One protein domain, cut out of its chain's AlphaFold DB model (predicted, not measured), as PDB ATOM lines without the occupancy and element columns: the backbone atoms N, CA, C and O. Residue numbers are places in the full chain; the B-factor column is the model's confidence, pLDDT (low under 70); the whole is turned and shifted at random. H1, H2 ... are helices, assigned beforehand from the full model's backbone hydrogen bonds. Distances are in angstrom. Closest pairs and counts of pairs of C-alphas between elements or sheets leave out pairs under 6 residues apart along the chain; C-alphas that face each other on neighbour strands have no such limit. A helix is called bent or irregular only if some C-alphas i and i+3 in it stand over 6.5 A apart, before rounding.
ATOM      1  N   LYS A  64     124.160  78.687  83.014       90.31
ATOM      2  CA  LYS A  64     123.427  78.841  84.284       90.31
ATOM      3  C   LYS A  64     121.907  78.922  84.125       90.31
ATOM      4  O   LYS A  64     121.196  78.388  84.965       90.31
ATOM      5  N   ASN A  65     121.411  79.526  83.045       89.69
ATOM      6  CA  ASN A  65     119.974  79.613  82.763       89.69
ATOM      7  C   ASN A  65     119.336  78.235  82.498       89.69
ATOM      8  O   ASN A  65     118.149  78.048  82.741       89.69
ATOM      9  N   ILE A  66     120.115  77.262  82.012       91.44
ATOM     10  CA  ILE A  66     119.660  75.877  81.858       91.44
ATOM     11  C   ILE A  66     119.673  75.180  83.220       91.44
ATOM     12  O   ILE A  66     118.685  74.554  83.593       91.44
ATOM     13  N   ILE A  67     120.746  75.349  84.001       92.19
ATOM     14  CA  ILE A  67     120.858  74.791  85.361       92.19
ATOM     15  C   ILE A  67     119.721  75.288  86.267       92.19
ATOM     16  O   ILE A  67     119.128  74.499  87.003       92.19
ATOM     17  N   GLU A  68     119.370  76.573  86.171       90.88
ATOM     18  CA  GLU A  68     118.272  77.196  86.918       90.88
ATOM     19  C   GLU A  68     116.958  76.424  86.753       90.88
ATOM     20  O   GLU A  68     116.253  76.179  87.734       90.88
ATOM     21  N   SER A  69     116.662  75.962  85.533       89.94
ATOM     22  CA  SER A  69     115.421  75.243  85.231       89.94
ATOM     23  C   SER A  69     115.259  73.931  86.012       89.94
ATOM     24  O   SER A  69     114.128  73.468  86.196       89.94
ATOM     25  N   TYR A  70     116.367  73.376  86.520       90.00
ATOM     26  CA  TYR A  70     116.402  72.135  87.290       90.00
ATOM     27  C   TYR A  70     116.403  72.351  88.811       90.00
ATOM     28  O   TYR A  70     116.053  71.425  89.545       90.00
ATOM     29  N   LEU A  71     116.704  73.561  89.311       89.12
ATOM     30  CA  LEU A  71     116.697  73.863  90.755       89.12
ATOM     31  C   LEU A  71     115.319  73.628  91.395       89.12
ATOM     32  O   LEU A  71     115.227  73.221  92.551       89.12
ATOM     33  N   LYS A  72     114.238  73.814  90.625       85.88
ATOM     34  CA  LYS A  72     112.852  73.565  91.063       85.88
ATOM     35  C   LYS A  72     112.583  72.106  91.461       85.88
ATOM     36  O   LYS A  72     111.600  71.839  92.149       85.88
ATOM     37  N   TYR A  73     113.427  71.172  91.019       86.31
ATOM     38  CA  TYR A  73     113.317  69.749  91.337       86.31
ATOM     39  C   TYR A  73     114.054  69.361  92.627       86.31
ATOM     40  O   TYR A  73     113.975  68.204  93.037       86.31
ATOM     41  N   ILE A  74     114.747  70.301  93.282       86.88
ATOM     42  CA  ILE A  74     115.315  70.082  94.613       86.88
ATOM     43  C   ILE A  74     114.198  70.228  95.652       86.88
ATOM     44  O   ILE A  74     113.603  71.300  95.840       86.88
ATOM     45  N   SER A  75     113.904  69.120  96.324       82.44
ATOM     46  CA  SER A  75     112.897  69.053  97.380       82.44
ATOM     47  C   SER A  75     113.406  69.537  98.737       82.44
ATOM     48  O   SER A  75     112.597  70.027  99.520       82.44
ATOM     49  N   ASP A  76     114.704  69.401  99.007       86.81
ATOM     50  CA  ASP A  76     115.321  69.794 100.271       86.81
ATOM     51  C   ASP A  76     115.890  71.222 100.192       86.81
ATOM     52  O   ASP A  76     116.659  71.563  99.293       86.81
ATOM     53  N   ASP A  77     115.471  72.094 101.106       86.31
ATOM     54  CA  ASP A  77     115.861  73.502 101.045       86.31
ATOM     55  C   ASP A  77     117.304  73.745 101.533       86.31
ATOM     56  O   ASP A  77     117.936  74.692 101.064       86.31
ATOM     57  N   GLU A  78     117.853  72.895 102.407       86.38
ATOM     58  CA  GLU A  78     119.256  72.982 102.839       86.38
ATOM     59  C   GLU A  78     120.183  72.598 101.675       86.38
ATOM     60  O   GLU A  78     121.124  73.326 101.344       86.38
ATOM     61  N   GLU A  79     119.856  71.506 100.980       87.94
ATOM     62  CA  GLU A  79     120.544  71.058  99.768       87.94
ATOM     63  C   GLU A  79     120.510  72.135  98.672       87.94
ATOM     64  O   GLU A  79     121.541  72.452  98.067       87.94
ATOM     65  N   LEU A  80     119.347  72.768  98.468       90.19
ATOM     66  CA  LEU A  80     119.202  73.899  97.550       90.19
ATOM     67  C   LEU A  80     120.170  75.032  97.904       90.19
ATOM     68  O   LEU A  80     120.879  75.515  97.021       90.19
ATOM     69  N   ILE A  81     120.222  75.445  99.177       88.50
ATOM     70  CA  ILE A  81     121.091  76.536  99.650       88.50
ATOM     71  C   ILE A  81     122.570  76.204  99.424       88.50
ATOM     72  O   ILE A  81     123.331  77.054  98.956       88.50
ATOM     73  N   GLN A  82     122.991  74.969  99.690       89.00
ATOM     74  CA  GLN A  82     124.381  74.574  99.465       89.00
ATOM     75  C   GLN A  82     124.757  74.621  97.976       89.00
ATOM     76  O   GLN A  82     125.820  75.140  97.616       89.00
ATOM     77  N   ILE A  83     123.877  74.135  97.095       90.62
ATOM     78  CA  ILE A  83     124.113  74.124  95.644       90.62
ATOM     79  C   ILE A  83     124.188  75.545  95.091       90.62
ATOM     80  O   ILE A  83     125.149  75.891  94.404       90.62
ATOM     81  N   VAL A  84     123.211  76.394  95.400       89.50
ATOM     82  CA  VAL A  84     123.152  77.759  94.853       89.50
ATOM     83  C   VAL A  84     124.303  78.634  95.343       89.50
ATOM     84  O   VAL A  84     124.807  79.452  94.576       89.50
ATOM     85  N   ILE A  85     124.788  78.432  96.572       87.69
ATOM     86  CA  ILE A  85     126.002  79.100  97.057       87.69
ATOM     87  C   ILE A  85     127.218  78.618  96.270       87.69
ATOM     88  O   ILE A  85     127.982  79.438  95.760       87.69
ATOM     89  N   ARG A  86     127.377  77.297  96.114       88.81
ATOM     90  CA  ARG A  86     128.501  76.702  95.379       88.81
ATOM     91  C   ARG A  86     128.549  77.151  93.919       88.81
ATOM     92  O   ARG A  86     129.636  77.345  93.382       88.81
ATOM     93  N   LEU A  87     127.390  77.327  93.288       89.75
ATOM     94  CA  LEU A  87     127.270  77.753  91.892       89.75
ATOM     95  C   LEU A  87     127.200  79.279  91.715       89.75
ATOM     96  O   LEU A  87     127.159  79.770  90.582       89.75
ATOM     97  N   ASN A  88     127.213  80.047  92.809       88.31
ATOM     98  CA  ASN A  88     126.996  81.494  92.805       88.31
ATOM     99  C   ASN A  88     125.709  81.871  92.031       88.31
ATOM    100  O   ASN A  88     125.750  82.650  91.076       88.31
ATOM    101  N   MET A  89     124.597  81.223  92.399       89.75
ATOM    102  CA  MET A  89     123.225  81.371  91.872       89.75
ATOM    103  C   MET A  89     122.270  81.840  92.984       89.75
ATOM    104  O   MET A  89     121.179  81.315  93.206       89.75
ATOM    105  N   VAL A  90     122.748  82.794  93.782       88.75
ATOM    106  CA  VAL A  90     122.040  83.301  94.964       88.75
ATOM    107  C   VAL A  90     120.721  83.979  94.583       88.75
ATOM    108  O   VAL A  90     119.750  83.915  95.334       88.75
ATOM    109  N   ASP A  91     120.671  84.614  93.417       88.12
ATOM    110  CA  ASP A  91     119.505  85.352  92.937       88.12
ATOM    111  C   ASP A  91     118.320  84.407  92.692       88.12
ATOM    112  O   ASP A  91     117.197  84.682  93.124       88.12
ATOM    113  N   GLU A  92     118.589  83.258  92.077       87.31
ATOM    114  CA  GLU A  92     117.622  82.194  91.808       87.31
ATOM    115  C   GLU A  92     117.132  81.553  93.112       87.31
ATOM    116  O   GLU A  92     115.936  81.312  93.290       87.31
ATOM    117  N   ALA A  93     118.036  81.357  94.075       87.06
ATOM    118  CA  ALA A  93     117.696  80.837  95.394       87.06
ATOM    119  C   ALA A  93     116.708  81.738  96.144       87.06
ATOM    120  O   ALA A  93     115.748  81.247  96.744       87.06
ATOM    121  N   VAL A  94     116.917  83.059  96.088       89.44
ATOM    122  CA  VAL A  94     116.001  84.031  96.695       89.44
ATOM    123  C   VAL A  94     114.620  83.921  96.054       89.44
ATOM    124  O   VAL A  94     113.636  83.817  96.785       89.44
ATOM    125  N   LYS A  95     114.531  83.872  94.717       87.81
ATOM    126  CA  LYS A  95     113.249  83.705  94.006       87.81
ATOM    127  C   LYS A  95     112.517  82.440  94.461       87.81
ATOM    128  O   LYS A  95     111.364  82.528  94.883       87.81
ATOM    129  N   LEU A  96     113.205  81.297  94.483       86.81
ATOM    130  CA  LEU A  96     112.631  80.020  94.919       86.81
ATOM    131  C   LEU A  96     112.165  80.057  96.382       86.81
ATOM    132  O   LEU A  96     111.084  79.557  96.696       86.81
ATOM    133  N   CYS A  97     112.928  80.686  97.282       87.94
ATOM    134  CA  CYS A  97     112.527  80.850  98.683       87.94
ATOM    135  C   CYS A  97     111.254  81.699  98.824       87.94
ATOM    136  O   CYS A  97     110.380  81.378  99.636       87.94
ATOM    137  N   LEU A  98     111.131  82.771  98.031       88.44
ATOM    138  CA  LEU A  98     109.951  83.637  98.021       88.44
ATOM    139  C   LEU A  98     108.720  82.912  97.463       88.44
ATOM    140  O   LEU A  98     107.641  82.999  98.055       88.44
ATOM    141  N   GLU A  99     108.881  82.158  96.374       85.94
ATOM    142  CA  GLU A  99     107.827  81.337  95.764       85.94
ATOM    143  C   GLU A  99     107.323  80.248  96.714       85.94
ATOM    144  O   GLU A  99     106.114  80.126  96.940       85.94
ATOM    145  N   LYS A 100     108.251  79.508  97.338       85.12
ATOM    146  CA  LYS A 100     107.954  78.493  98.363       85.12
ATOM    147  C   LYS A 100     107.447  79.105  99.672       85.12
ATOM    148  O   LYS A 100     106.933  78.379 100.521       85.12
ATOM    149  N   ARG A 101     107.573  80.429  99.848       87.25
ATOM    150  CA  ARG A 101     107.247  81.163 101.084       87.25
ATOM    151  C   ARG A 101     107.995  80.619 102.305       87.25
ATOM    152  O   ARG A 101     107.473  80.638 103.422       87.25
ATOM    153  N   ASN A 102     109.220  80.136 102.098       87.75
ATOM    154  CA  ASN A 102     110.021  79.539 103.157       87.75
ATOM    155  C   ASN A 102     110.914  80.595 103.828       87.75
ATOM    156  O   ASN A 102     111.986  80.946 103.340       87.75
ATOM    157  N   ILE A 103     110.466  81.083 104.987       89.81
ATOM    158  CA  ILE A 103     111.208  82.056 105.802       89.81
ATOM    159  C   ILE A 103     112.526  81.475 106.315       89.81
ATOM    160  O   ILE A 103     113.523  82.193 106.389       89.81
ATOM    161  N   ASN A 104     112.529  80.199 106.703       90.69
ATOM    162  CA  ASN A 104     113.692  79.567 107.315       90.69
ATOM    163  C   ASN A 104     114.810  79.414 106.287       90.69
ATOM    164  O   ASN A 104     115.918  79.877 106.546       90.69
ATOM    165  N   ALA A 105     114.482  78.911 105.094       89.44
ATOM    166  CA  ALA A 105     115.425  78.821 103.982       89.44
ATOM    167  C   ALA A 105     115.991  80.199 103.604       89.44
ATOM    168  O   ALA A 105     117.189  80.353 103.402       89.44
ATOM    169  N   LEU A 106     115.155  81.246 103.593       90.50
ATOM    170  CA  LEU A 106     115.613  82.601 103.282       90.50
ATOM    171  C   LEU A 106     116.564  83.177 104.353       90.50
ATOM    172  O   LEU A 106     117.535  83.862 104.021       90.50
ATOM    173  N   LYS A 107     116.309  82.899 105.639       91.38
ATOM    174  CA  LYS A 107     117.201  83.289 106.748       91.38
ATOM    175  C   LYS A 107     118.530  82.548 106.696       91.38
ATOM    176  O   LYS A 107     119.574  83.155 106.923       91.38
ATOM    177  N   GLU A 108     118.481  81.256 106.407       91.81
ATOM    178  CA  GLU A 108     119.665  80.420 106.272       91.81
ATOM    179  C   GLU A 108     120.507  80.839 105.065       91.81
ATOM    180  O   GLU A 108     121.709  81.061 105.183       91.81
ATOM    181  N   LEU A 109     119.865  81.108 103.931       90.06
ATOM    182  CA  LEU A 109     120.523  81.689 102.772       90.06
ATOM    183  C   LEU A 109     121.226  83.012 103.146       90.06
ATOM    184  O   LEU A 109     122.404  83.201 102.846       90.06
ATOM    185  N   MET A 110     120.562  83.911 103.883       91.06
ATOM    186  CA  MET A 110     121.166  85.172 104.346       91.06
ATOM    187  C   MET A 110     122.395  84.976 105.250       91.06
ATOM    188  O   MET A 110     123.328  85.791 105.191       91.06
ATOM    189  N   SER A 111     122.396  83.942 106.099       89.88
ATOM    190  CA  SER A 111     123.500  83.665 107.023       89.88
ATOM    191  C   SER A 111     124.721  83.099 106.301       89.88
ATOM    192  O   SER A 111     125.844  83.464 106.653       89.88
ATOM    193  N   GLN A 112     124.511  82.286 105.262       88.81
ATOM    194  CA  GLN A 112     125.587  81.615 104.533       88.81
ATOM    195  C   GLN A 112     126.189  82.453 103.386       88.81
ATOM    196  O   GLN A 112     127.355  82.276 103.032       88.81
ATOM    197  N   ILE A 113     125.439  83.398 102.810       87.19
ATOM    198  CA  ILE A 113     125.951  84.280 101.748       87.19
ATOM    199  C   ILE A 113     127.103  85.179 102.269       87.19
ATOM    200  O   ILE A 113     127.037  85.674 103.403       87.19
ATOM    201  N   PRO A 114     128.122  85.509 101.445       80.06
ATOM    202  CA  PRO A 114     129.159  86.486 101.792       80.06
ATOM    203  C   PRO A 114     128.609  87.852 102.239       80.06
ATOM    204  O   PRO A 114     127.650  88.381 101.681       80.06
ATOM    205  N   GLY A 115     129.226  88.467 103.253       76.88
ATOM    206  CA  GLY A 115     128.758  89.729 103.851       76.88
ATOM    207  C   GLY A 115     128.603  90.909 102.878       76.88
ATOM    208  O   GLY A 115     127.749  91.766 103.090       76.88
ATOM    209  N   ASN A 116     129.386  90.931 101.803       77.25
ATOM    210  CA  ASN A 116     129.384  91.966 100.767       77.25
ATOM    211  C   ASN A 116     128.388  91.706  99.622       77.25
ATOM    212  O   ASN A 116     128.298  92.516  98.702       77.25
ATOM    213  N   HIS A 117     127.653  90.594  99.649       80.88
ATOM    214  CA  HIS A 117     126.768  90.224  98.555       80.88
ATOM    215  C   HIS A 117     125.576  91.184  98.458       80.88
ATOM    216  O   HIS A 117     124.862  91.419  99.438       80.88
ATOM    217  N   GLN A 118     125.314  91.693  97.252       82.25
ATOM    218  CA  GLN A 118     124.266  92.685  96.986       82.25
ATOM    219  C   GLN A 118     122.884  92.227  97.480       82.25
ATOM    220  O   GLN A 118     122.132  93.018  98.055       82.25
ATOM    221  N   LYS A 119     122.588  90.928  97.348       84.62
ATOM    222  CA  LYS A 119     121.323  90.330  97.799       84.62
ATOM    223  C   LYS A 119     121.089  90.341  99.308       84.62
ATOM    224  O   LYS A 119     119.938  90.223  99.703       84.62
ATOM    225  N   LYS A 120     122.091  90.554 100.176       87.06
ATOM    226  CA  LYS A 120     121.838  90.591 101.634       87.06
ATOM    227  C   LYS A 120     120.861  91.690 102.042       87.06
ATOM    228  O   LYS A 120     120.007  91.461 102.895       87.06
ATOM    229  N   LYS A 121     120.964  92.868 101.421       87.12
ATOM    230  CA  LYS A 121     120.034  93.980 101.675       87.12
ATOM    231  C   LYS A 121     118.621  93.638 101.206       87.12
ATOM    232  O   LYS A 121     117.658  93.931 101.904       87.12
ATOM    233  N   GLU A 122     118.520  92.988 100.052       88.25
ATOM    234  CA  GLU A 122     117.249  92.558  99.472       88.25
ATOM    235  C   GLU A 122     116.572  91.490 100.343       88.25
ATOM    236  O   GLU A 122     115.416  91.643 100.722       88.25
ATOM    237  N   ILE A 123     117.325  90.473 100.772       89.62
ATOM    238  CA  ILE A 123     116.836  89.437 101.688       89.62
ATOM    239  C   ILE A 123     116.389  90.053 103.020       89.62
ATOM    240  O   ILE A 123     115.311  89.731 103.516       89.62
ATOM    241  N   SER A 124     117.168  90.987 103.574       89.06
ATOM    242  CA  SER A 124     116.785  91.710 104.792       89.06
ATOM    243  C   SER A 124     115.474  92.478 104.622       89.06
ATOM    244  O   SER A 124     114.680  92.532 105.560       89.06
ATOM    245  N   HIS A 125     115.240  93.068 103.448       89.81
ATOM    246  CA  HIS A 125     113.982  93.739 103.144       89.81
ATOM    247  C   HIS A 125     112.821  92.739 103.103       89.81
ATOM    248  O   HIS A 125     111.818  92.954 103.784       89.81
ATOM    249  N   TYR A 126     112.971  91.609 102.409       88.75
ATOM    250  CA  TYR A 126     111.941  90.566 102.371       88.75
ATOM    251  C   TYR A 126     111.609  90.007 103.757       88.75
ATOM    252  O   TYR A 126     110.438  89.830 104.085       88.75
ATOM    253  N   LEU A 127     112.616  89.800 104.608       89.56
ATOM    254  CA  LEU A 127     112.426  89.331 105.983       89.56
ATOM    255  C   LEU A 127     111.783  90.380 106.907       89.56
ATOM    256  O   LEU A 127     111.278  90.013 107.967       89.56
ATOM    257  N   SER A 128     111.788  91.661 106.524       90.44
ATOM    258  CA  SER A 128     111.144  92.747 107.280       90.44
ATOM    259  C   SER A 128     109.652  92.914 106.977       90.44
ATOM    260  O   SER A 128     108.943  93.555 107.752       90.44
ATOM    261  N   VAL A 129     109.167  92.338 105.872       89.38
ATOM    262  CA  VAL A 129     107.763  92.424 105.451       89.38
ATOM    263  C   VAL A 129     107.029  91.095 105.669       89.38
ATOM    264  O   VAL A 129     107.643  90.027 105.606       89.38
ATOM    265  N   PRO A 130     105.702  91.112 105.899       88.00
ATOM    266  CA  PRO A 130     104.923  89.886 106.035       88.00
ATOM    267  C   PRO A 130     105.011  88.991 104.791       88.00
ATOM    268  O   PRO A 130     104.865  89.473 103.668       88.00
ATOM    269  N   VAL A 131     105.106  87.668 104.984       85.94
ATOM    270  CA  VAL A 131     105.155  86.661 103.895       85.94
ATOM    271  C   VAL A 131     103.991  86.779 102.906       85.94
ATOM    272  O   VAL A 131     104.118  86.446 101.728       85.94
ATOM    273  N   ALA A 132     102.839  87.284 103.352       84.44
ATOM    274  CA  ALA A 132     101.699  87.542 102.478       84.44
ATOM    275  C   ALA A 132     102.037  88.509 101.325       84.44
ATOM    276  O   ALA A 132     101.543  88.308 100.217       84.44
ATOM    277  N   GLN A 133     102.916  89.486 101.572       83.25
ATOM    278  CA  GLN A 133     103.349  90.498 100.605       83.25
ATOM    279  C   GLN A 133     104.433  89.975  99.650       83.25
ATOM    280  O   GLN A 133     104.711  90.604  98.636       83.25
ATOM    281  N   TRP A 134     105.024  88.801  99.914       85.25
ATOM    282  CA  TRP A 134     106.109  88.245  99.091       85.25
ATOM    283  C   TRP A 134     105.682  87.952  97.644       85.25
ATOM    284  O   TRP A 134     106.486  88.069  96.722       85.25
ATOM    285  N   LYS A 135     104.394  87.645  97.430       71.06
ATOM    286  CA  LYS A 135     103.813  87.411  96.097       71.06
ATOM    287  C   LYS A 135     103.993  88.597  95.147       71.06
ATOM    288  O   LYS A 135     104.203  88.389  93.954       71.06
ATOM    289  N   ASP A 136     103.946  89.813  95.683       72.56
ATOM    290  CA  ASP A 136     104.036  91.035  94.887       72.56
ATOM    291  C   ASP A 136     105.455  91.266  94.356       72.56
ATOM    292  O   ASP A 136     105.630  91.961  93.360       72.56
ATOM    293  N   PHE A 137     106.469  90.673  94.991       71.06
ATOM    294  CA  PHE A 137     107.864  90.804  94.576       71.06
ATOM    295  C   PHE A 137     108.240  89.791  93.495       71.06
ATOM    296  O   PHE A 137     108.930  90.154  92.547       71.06
ATOM    297  N   VAL A 138     107.724  88.560  93.584       65.25
ATOM    298  CA  VAL A 138     107.941  87.523  92.559       65.25
ATOM    299  C   VAL A 138     107.319  87.947  91.221       65.25
ATOM    300  O   VAL A 138     107.972  87.871  90.186       65.25
ATOM    301  N   CYS A 139     106.099  88.502  91.237       54.50
ATOM    302  CA  CYS A 139     105.405  88.937  90.014       54.50
ATOM    303  C   CYS A 139     106.027  90.171  89.332       54.50
ATOM    304  O   CYS A 139     105.697  90.469  88.186       54.50
ATOM    305  N   ARG A 140     106.895  90.924  90.020       52.47
ATOM    306  CA  ARG A 140     107.528  92.138  89.473       52.47
ATOM    307  C   ARG A 140     108.828  91.865  88.715       52.47
ATOM    308  O   ARG A 140     109.316  92.774  88.060       52.47
ATOM    309  N   GLN A 141     109.382  90.654  88.800       47.47
ATOM    310  CA  GLN A 141     110.655  90.293  88.156       47.47
ATOM    311  C   GLN A 141     110.488  89.527  86.826       47.47
ATOM    312  O   GLN A 141     111.484  89.116  86.242       47.47
ATOM    313  N   THR A 142     109.257  89.334  86.335       37.50
ATOM    314  CA  THR A 142     108.942  88.614  85.079       37.50
ATOM    315  C   THR A 142     108.739  89.517  83.849       37.50
ATOM    316  O   THR A 142     107.985  89.149  82.952       37.50
ATOM    317  N   PHE A 143     109.393  90.680  83.779       33.50
ATOM    318  CA  PHE A 143     109.375  91.550  82.592       33.50
ATOM    319  C   PHE A 143     110.782  91.906  82.126       33.50
ATOM    320  O   PHE A 143     111.593  92.306  82.992       33.50
TER     321      PHE A 143
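What this domain is: This is residues 64 to 143 of the 143 residues of the protein "Vps16_C domain-containing protein" of Schistosoma rodhaini (UniProt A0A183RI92). Four helices, H2, H3, H4 and H5, make a bundle that runs up and down, with H3 in the middle and H2, H4 and H5 in an arc along one side of it. H6 packs on H3 at a steep slant, while H1 lies at the outside near H3 and touches no helix. The printed part has 80 residues, with six named helices in the order H1, H2, H3, H4, H5, H6 and no named strand, and the class is all helix. It is compact and rounded, with a radius of gyration of the C-alphas of 11.9 A and spans of 28 by 28 by 23 A.

How they stand to each other: The hub is H3, residues 90 to 100, which touches four helices. H2, residues 77 to 86, forms a hairpin with it at a shallow tilt of 16 degrees, opposite ways; their closest C-alphas, of Val 84 and Val 90, are 5.7 A apart. H4, residues 103 to 112, forms the next hairpin with H3, at a shallow tilt of 15 degrees, the closest C-alphas being those of Cys 97 and Leu 106, 5.8 A apart. H4 also touches H2, the same way, with the C-alphas of Ile 81 and Leu 109 closest at 6.1 A. H5, residues 119 to 128, forms a hairpin with H4 at a shallow tilt of 32 degrees, only just short of steep; the C-alphas of Met 110 and Lys 120 come closest, 6.1 A. H5 and H3 only just touch, with 3 pairs of C-alphas within 8 A, closest at Asp 91 and Lys 119, 7.2 A. H2 and H5 are apart. H6, residues 131 to 138, touches H3 at a steep tilt of 50 degrees, closest at the C-alphas of Leu 98 and Trp 134, 6.1 A. H1, residues 64 to 71, is close to H3 but not clearly touching, the C-alphas of Glu 68 and Glu 92 being 7.0 A apart. In H2, H3, H4 and H5 every O i to N i+4 pair is within hydrogen-bond range; H1 has 2 of 4 and H6 1 of 4, with 3 of 5 O i to N i+3 pairs within range in H6.

Where its parts are: H3 runs 15.3 A from C-alpha 90 at (122.040, 83.301, 94.964) to C-alpha 100. H4 measures 14.4 A, H2 14.2 A and H5 14.1 A. H1 begins at C-alpha 64, (123.427, 78.841, 84.284), and measures 10.6 A. H6 measures 11.7 A and ends at C-alpha 138, (107.941, 87.523, 92.559); it is only just irregular, with C-alphas 132 and 135 6.7 A apart.

The domain as a whole: The two C-alphas farthest apart, of Ile 66 and Ser 128, are 31.7 A apart. The printed part has no cut and ends at residue 143, the chain's last residue. The link from H4 to H5 is short, and the other four are tight. The mean pLDDT of the printed part is 84.2; residues 138 to 143 are under 70.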